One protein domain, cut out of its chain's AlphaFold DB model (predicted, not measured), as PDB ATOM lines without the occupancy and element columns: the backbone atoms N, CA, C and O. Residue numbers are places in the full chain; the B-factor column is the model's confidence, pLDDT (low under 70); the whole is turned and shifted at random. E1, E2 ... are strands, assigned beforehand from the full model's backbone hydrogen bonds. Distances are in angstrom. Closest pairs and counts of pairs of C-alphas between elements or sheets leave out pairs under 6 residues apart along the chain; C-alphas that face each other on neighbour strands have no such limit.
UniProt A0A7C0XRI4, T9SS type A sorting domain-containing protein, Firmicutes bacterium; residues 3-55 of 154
ATOM      1  N   ILE A   3     298.683 265.073 277.511       76.19
ATOM      2  CA  ILE A   3     297.854 265.646 278.579       76.19
ATOM      3  C   ILE A   3     296.859 264.569 279.004       76.19
ATOM      4  O   ILE A   3     296.171 264.000 278.159       76.19
ATOM      5  N   LEU A   4     296.793 264.276 280.300       77.75
ATOM      6  CA  LEU A   4     295.781 263.375 280.844       77.75
ATOM      7  C   LEU A   4     294.497 264.168 281.108       77.75
ATOM      8  O   LEU A   4     294.522 265.134 281.870       77.75
ATOM      9  N   THR A   5     293.397 263.758 280.486       74.00
ATOM     10  CA  THR A   5     292.049 264.302 280.691       74.00
ATOM     11  C   THR A   5     291.132 263.236 281.294       74.00
ATOM     12  O   THR A   5     291.536 262.083 281.470       74.00
ATOM     13  N   GLU A   6     289.889 263.605 281.610       76.38
ATOM     14  CA  GLU A   6     288.867 262.656 282.079       76.38
ATOM     15  C   GLU A   6     288.550 261.566 281.036       76.38
ATOM     16  O   GLU A   6     288.236 260.437 281.408       76.38
ATOM     17  N   ASP A   7     288.732 261.869 279.745       78.12
ATOM     18  CA  ASP A   7     288.504 260.954 278.618       78.12
ATOM     19  C   ASP A   7     289.758 260.147 278.215       78.12
ATOM     20  O   ASP A   7     289.714 259.333 277.289       78.12
ATOM     21  N   GLY A   8     290.891 260.353 278.900       81.81
ATOM     22  CA  GLY A   8     292.146 259.633 278.671       81.81
ATOM     23  C   GLY A   8     293.310 260.517 278.219       81.81
ATOM     24  O   GLY A   8     293.375 261.709 278.505       81.81
ATOM     25  N   TRP A   9     294.305 259.916 277.562       78.56
ATOM     26  CA  TRP A   9     295.490 260.643 277.104       78.56
ATOM     27  C   TRP A   9     295.222 261.367 275.786       78.56
ATOM     28  O   TRP A   9     295.053 260.734 274.745       78.56
ATOM     29  N   LEU A  10     295.292 262.693 275.815       76.75
ATOM     30  CA  LEU A  10     295.366 263.527 274.624       76.75
ATOM     31  C   LEU A  10     296.834 263.733 274.236       76.75
ATOM     32  O   LEU A  10     297.642 264.163 275.059       76.75
ATOM     33  N   THR A  11     297.188 263.458 272.980       80.38
ATOM     34  CA  THR A  11     298.531 263.737 272.450       80.38
ATOM     35  C   THR A  11     298.471 264.899 271.474       80.38
ATOM     36  O   THR A  11     297.755 264.836 270.485       80.38
ATOM     37  N   ILE A  12     299.261 265.937 271.739       77.00
ATOM     38  CA  ILE A  12     299.393 267.112 270.876       77.00
ATOM     39  C   ILE A  12     300.826 267.157 270.349       77.00
ATOM     40  O   ILE A  12     301.787 267.067 271.125       77.00
ATOM     41  N   SER A  13     300.963 267.267 269.033       82.62
ATOM     42  CA  SER A  13     302.237 267.296 268.307       82.62
ATOM     43  C   SER A  13     302.269 268.457 267.315       82.62
ATOM     44  O   SER A  13     301.289 269.192 267.196       82.62
ATOM     45  N   GLU A  14     303.372 268.602 266.585       83.12
ATOM     46  CA  GLU A  14     303.476 269.554 265.468       83.12
ATOM     47  C   GLU A  14     302.331 269.428 264.451       83.12
ATOM     48  O   GLU A  14     301.767 270.431 264.022       83.12
ATOM     49  N   ASN A  15     301.899 268.201 264.149       77.44
ATOM     50  CA  ASN A  15     300.794 267.957 263.215       77.44
ATOM     51  C   ASN A  15     299.422 268.391 263.764       77.44
ATOM     52  O   ASN A  15     298.476 268.533 262.999       77.44
ATOM     53  N   GLU A  16     299.327 268.615 265.077       73.31
ATOM     54  CA  GLU A  16     298.113 269.030 265.794       73.31
ATOM     55  C   GLU A  16     298.189 270.516 266.218       73.31
ATOM     56  O   GLU A  16     297.460 270.986 267.095       73.31
ATOM     57  N   GLY A  17     299.112 271.271 265.610       72.38
ATOM     58  CA  GLY A  17     299.245 272.722 265.757       72.38
ATOM     59  C   GLY A  17     300.302 273.187 266.760       72.38
ATOM     60  O   GLY A  17     300.524 274.396 266.878       72.38
ATOM     61  N   LEU A  18     300.974 272.272 267.471       82.88
ATOM     62  CA  LEU A  18     302.107 272.654 268.311       82.88
ATOM     63  C   LEU A  18     303.228 273.217 267.434       82.88
ATOM     64  O   LEU A  18     303.517 272.702 266.365       82.88
ATOM     65  N   ILE A  19     303.891 274.263 267.898       83.81
ATOM     66  CA  ILE A  19     304.914 274.928 267.092       83.81
ATOM     67  C   ILE A  19     306.213 274.118 266.980       83.81
ATOM     68  O   ILE A  19     306.915 274.201 265.986       83.81
ATOM     69  N   SER A  20     306.522 273.305 267.993       85.12
ATOM     70  CA  SER A  20     307.625 272.348 267.978       85.12
ATOM     71  C   SER A  20     307.390 271.268 269.027       85.12
ATOM     72  O   SER A  20     306.953 271.539 270.149       85.12
ATOM     73  N   ASN A  21     307.736 270.025 268.706       87.75
ATOM     74  CA  ASN A  21     307.639 268.886 269.615       87.75
ATOM     75  C   ASN A  21     308.639 268.977 270.784       87.75
ATOM     76  O   ASN A  21     308.500 268.262 271.783       87.75
ATOM     77  N   ARG A  22     309.642 269.863 270.698       87.38
ATOM     78  CA  ARG A  22     310.616 270.130 271.766       87.38
ATOM     79  C   ARG A  22     310.058 271.109 272.800       87.38
ATOM     80  O   ARG A  22     310.467 272.267 272.876       87.38
ATOM     81  N   VAL A  23     309.159 270.618 273.646       86.94
ATOM     82  CA  VAL A  23     308.601 271.381 274.772       86.94
ATOM     83  C   VAL A  23     309.671 271.643 275.837       86.94
ATOM     84  O   VAL A  23     310.392 270.737 276.252       86.94
ATOM     85  N   LYS A  24     309.775 272.897 276.281       88.69
ATOM     86  CA  LYS A  24     310.706 273.364 277.322       88.69
ATOM     87  C   LYS A  24     309.999 273.671 278.630       88.69
ATOM     88  O   LYS A  24     310.543 273.400 279.696       88.69
ATOM     89  N   CYS A  25     308.800 274.227 278.546       86.19
ATOM     90  CA  CYS A  25     307.979 274.549 279.697       86.19
ATOM     91  C   CYS A  25     306.500 274.532 279.317       86.19
ATOM     92  O   CYS A  25     306.137 274.625 278.143       86.19
ATOM     93  N   PHE A  26     305.649 274.429 280.331       89.25
ATOM     94  CA  PHE A  26     304.216 274.620 280.185       89.25
ATOM     95  C   PHE A  26     303.669 275.390 281.389       89.25
ATOM     96  O   PHE A  26     304.238 275.333 282.480       89.25
ATOM     97  N   ALA A  27     302.574 276.112 281.182       88.44
ATOM     98  CA  ALA A  27     301.844 276.821 282.224       88.44
ATOM     99  C   ALA A  27     300.339 276.741 281.951       88.44
ATOM    100  O   ALA A  27     299.919 276.727 280.796       88.44
ATOM    101  N   ILE A  28     299.539 276.704 283.015       85.88
ATOM    102  CA  ILE A  28     298.077 276.700 282.923       85.88
ATOM    103  C   ILE A  28     297.575 278.085 283.331       85.88
ATOM    104  O   ILE A  28     297.933 278.587 284.397       85.88
ATOM    105  N   GLY A  29     296.797 278.722 282.459       82.38
ATOM    106  CA  GLY A  29     296.183 280.022 282.700       82.38
ATOM    107  C   GLY A  29     294.883 279.929 283.514       82.38
ATOM    108  O   GLY A  29     294.310 278.847 283.641       82.38
ATOM    109  N   PRO A  30     294.378 281.063 284.035       78.06
ATOM    110  CA  PRO A  30     293.135 281.114 284.814       78.06
ATOM    111  C   PRO A  30     291.907 280.576 284.063       78.06
ATOM    112  O   PRO A  30     291.019 280.001 284.681       78.06
ATOM    113  N   ASP A  31     291.892 280.709 282.732       82.12
ATOM    114  CA  ASP A  31     290.797 280.274 281.854       82.12
ATOM    115  C   ASP A  31     290.971 278.829 281.342       82.12
ATOM    116  O   ASP A  31     290.373 278.438 280.341       82.12
ATOM    117  N   SER A  32     291.804 278.020 282.010       78.44
ATOM    118  CA  SER A  32     292.186 276.655 281.593       78.44
ATOM    119  C   SER A  32     292.950 276.573 280.263       78.44
ATOM    120  O   SER A  32     293.092 275.495 279.687       78.44
ATOM    121  N   ASP A  33     293.493 277.698 279.794       84.50
ATOM    122  CA  ASP A  33     294.464 277.722 278.702       84.50
ATOM    123  C   ASP A  33     295.743 276.980 279.085       84.50
ATOM    124  O   ASP A  33     296.277 277.191 280.176       84.50
ATOM    125  N   ILE A  34     296.308 276.209 278.160       87.00
ATOM    126  CA  ILE A  34     297.653 275.651 278.323       87.00
ATOM    127  C   ILE A  34     298.611 276.418 277.418       87.00
ATOM    128  O   ILE A  34     298.530 276.357 276.193       87.00
ATOM    129  N   TRP A  35     299.552 277.125 278.030       88.12
ATOM    130  CA  TRP A  35     300.668 277.766 277.348       88.12
ATOM    131  C   TRP A  35     301.848 276.806 277.304       88.12
ATOM    132  O   TRP A  35     302.242 276.258 278.332       88.12
ATOM    133  N   VAL A  36     302.425 276.614 276.125       89.38
ATOM    134  CA  VAL A  36     303.522 275.683 275.871       89.38
ATOM    135  C   VAL A  36     304.683 276.454 275.266       89.38
ATOM    136  O   VAL A  36     304.628 276.887 274.116       89.38
ATOM    137  N   GLY A  37     305.743 276.631 276.050       88.31
ATOM    138  CA  GLY A  37     307.008 277.146 275.545       88.31
ATOM    139  C   GLY A  37     307.794 276.008 274.909       88.31
ATOM    140  O   GLY A  37     308.083 274.999 275.558       88.31
ATOM    141  N   THR A  38     308.142 276.161 273.642       88.50
ATOM    142  CA  THR A  38     308.917 275.181 272.872       88.50
ATOM    143  C   THR A  38     310.271 275.768 272.473       88.50
ATOM    144  O   THR A  38     310.570 276.917 272.791       88.50
ATOM    145  N   SER A  39     311.110 274.998 271.776       85.31
ATOM    146  CA  SER A  39     312.355 275.538 271.218       85.31
ATOM    147  C   SER A  39     312.164 276.545 270.085       85.31
ATOM    148  O   SER A  39     313.127 277.224 269.761       85.31
ATOM    149  N   GLU A  40     310.978 276.627 269.483       82.56
ATOM    150  CA  GLU A  40     310.726 277.448 268.283       82.56
ATOM    151  C   GLU A  40     309.697 278.556 268.532       82.56
ATOM    152  O   GLU A  40     309.337 279.308 267.631       82.56
ATOM    153  N   GLY A  41     309.213 278.683 269.768       84.44
ATOM    154  CA  GLY A  41     308.251 279.711 270.133       84.44
ATOM    155  C   GLY A  41     307.213 279.246 271.130       84.44
ATOM    156  O   GLY A  41     307.415 278.286 271.882       84.44
ATOM    157  N   LEU A  42     306.099 279.970 271.149       86.88
ATOM    158  CA  LEU A  42     305.041 279.818 272.138       86.88
ATOM    159  C   LEU A  42     303.762 279.323 271.464       86.88
ATOM    160  O   LEU A  42     303.241 279.974 270.559       86.88
ATOM    161  N   SER A  43     303.223 278.205 271.943       86.19
ATOM    162  CA  SER A  43     301.891 277.719 271.571       86.19
ATOM    163  C   SER A  43     300.911 277.929 272.721       86.19
ATOM    164  O   SER A  43     301.246 277.688 273.878       86.19
ATOM    165  N   ARG A  44     299.685 278.347 272.412       85.50
ATOM    166  CA  ARG A  44     298.548 278.386 273.336       85.50
ATOM    167  C   ARG A  44     297.512 277.368 272.879       85.50
ATOM    168  O   ARG A  44     297.094 277.392 271.723       85.50
ATOM    169  N   LEU A  45     297.091 276.512 273.800       81.06
ATOM    170  CA  LEU A  45     296.045 275.517 273.605       81.06
ATOM    171  C   LEU A  45     294.800 275.964 274.369       81.06
ATOM    172  O   LEU A  45     294.859 276.151 275.586       81.06
ATOM    173  N   TYR A  46     293.690 276.112 273.653       74.38
ATOM    174  CA  TYR A  46     292.381 276.417 274.223       74.38
ATOM    175  C   TYR A  46     291.356 275.411 273.692       74.38
ATOM    176  O   TYR A  46     290.971 275.457 272.521       74.38
ATOM    177  N   GLY A  47     290.938 274.459 274.532       71.88
ATOM    178  CA  GLY A  47     290.111 273.333 274.086       71.88
ATOM    179  C   GLY A  47     290.810 272.524 272.983       71.88
ATOM    180  O   GLY A  47     291.865 271.945 273.223       71.88
ATOM    181  N   PHE A  48     290.231 272.514 271.775       59.34
ATOM    182  CA  PHE A  48     290.781 271.856 270.573       59.34
ATOM    183  C   PHE A  48     291.453 272.821 269.581       59.34
ATOM    184  O   PHE A  48     291.830 272.412 268.486       59.34
ATOM    185  N   LEU A  49     291.558 274.110 269.914       54.66
ATOM    186  CA  LEU A  49     292.164 275.117 269.044       54.66
ATOM    187  C   LEU A  49     293.588 275.422 269.510       54.66
ATOM    188  O   LEU A  49     293.817 275.728 270.684       54.66
ATOM    189  N   THR A  50     294.528 275.389 268.567       59.16
ATOM    190  CA  THR A  50     295.922 275.774 268.795       59.16
ATOM    191  C   THR A  50     296.224 277.088 268.082       59.16
ATOM    192  O   THR A  50     296.041 277.195 266.871       59.16
ATOM    193  N   THR A  51     296.732 278.073 268.825       68.44
ATOM    194  CA  THR A  51     297.316 279.302 268.270       68.44
ATOM    195  C   THR A  51     298.796 279.330 268.620       68.44
ATOM    196  O   THR A  51     299.158 279.207 269.789       68.44
ATOM    197  N   SER A  52     299.653 279.516 267.621       68.50
ATOM    198  CA  SER A  52     301.109 279.471 267.778       68.50
ATOM    199  C   SER A  52     301.743 280.777 267.306       68.50
ATOM    200  O   SER A  52     301.326 281.348 266.299       68.50
ATOM    201  N   VAL A  53     302.742 281.257 268.047       71.00
ATOM    202  CA  VAL A  53     303.582 282.403 267.681       71.00
ATOM    203  C   VAL A  53     305.007 281.898 267.497       71.00
ATOM    204  O   VAL A  53     305.651 281.505 268.476       71.00
ATOM    205  N   ASN A  54     305.475 281.902 266.246       67.75
ATOM    206  CA  ASN A  54     306.843 281.526 265.895       67.75
ATOM    207  C   ASN A  54     307.807 282.564 266.460       67.75
ATOM    208  O   ASN A  54     307.661 283.763 266.213       67.75
ATOM    209  N   LEU A  55     308.811 282.094 267.188       60.66
ATOM    210  CA  LEU A  55     310.042 282.843 267.364       60.66
ATOM    211  C   LEU A  55     310.918 282.485 266.165       60.66
ATOM    212  O   LEU A  55     311.756 281.593 266.243       60.66
TER     213      LEU A  55
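AT A GLANCE: This is residues 3 to 55 of the 154 residues of the protein "T9SS type A sorting domain-containing protein" of Firmicutes bacterium (UniProt A0A7C0XRI4). A twisted sheet of four strands, E3 to E6, makes the body, and a small two-stranded hairpin, E1 and E2, sits away from it, with residues 4 to 10 sticking out. The long link after E2 loops back, and its residues 17 to 19 pack over one face of the large sheet. The printed part has 53 residues, with no named helix and six strands, E1 to E6 in chain order, 30 residues in named elements: the class is all strand. The large sheet has the order E3, E4, E5, E6, antiparallel throughout. The whole is compact, with a radius of gyration of the C-alphas of 10.6 A and spans of 32 by 24 by 18 A.

HOW THE PARTS SIT: E1, residues 3 to 5, and E2, residues 8 to 11, form an antiparallel hairpin at 150 degrees, with N 3 and O 10 2.8 A apart. Both are apart from E3, residues 23 to 28, E4, residues 34 to 38, E5, residues 41 to 46, and E6, residues 49 to 54. These four form a meander, each strand the antiparallel neighbour of the one before. N 27 and O 35 of E3 and E4 are 2.9 A apart, N 36 and O 43 of E4 and E5 2.8 A, and N 44 and O 51 of E5 and E6 2.8 A, each within hydrogen-bond range. E3 and E6 are the edge strands and are apart.

IN THESE COORDINATES: E1 begins at C-alpha 3 (297.854, 265.646, 278.579) and spans 6.3 A; E2 spans 9.8 A. E3 begins at C-alpha 23 (308.601, 271.381, 274.772) and spans 14.3 A, E4 12.5 A and E5 16.7 A. E6 spans 16.3 A and ends at C-alpha 54 (306.843, 281.526, 265.895).

THE WHOLE: The two C-alphas farthest apart, of Glu 6 and Leu 55, are 32.7 A apart. The printed part has no cut. The link from E2 to E3 is long, with 11 residues; the others are tight. Mean pLDDT of the printed part is 79.5, and residues 48 to 52 and 54 to 55 are under 70.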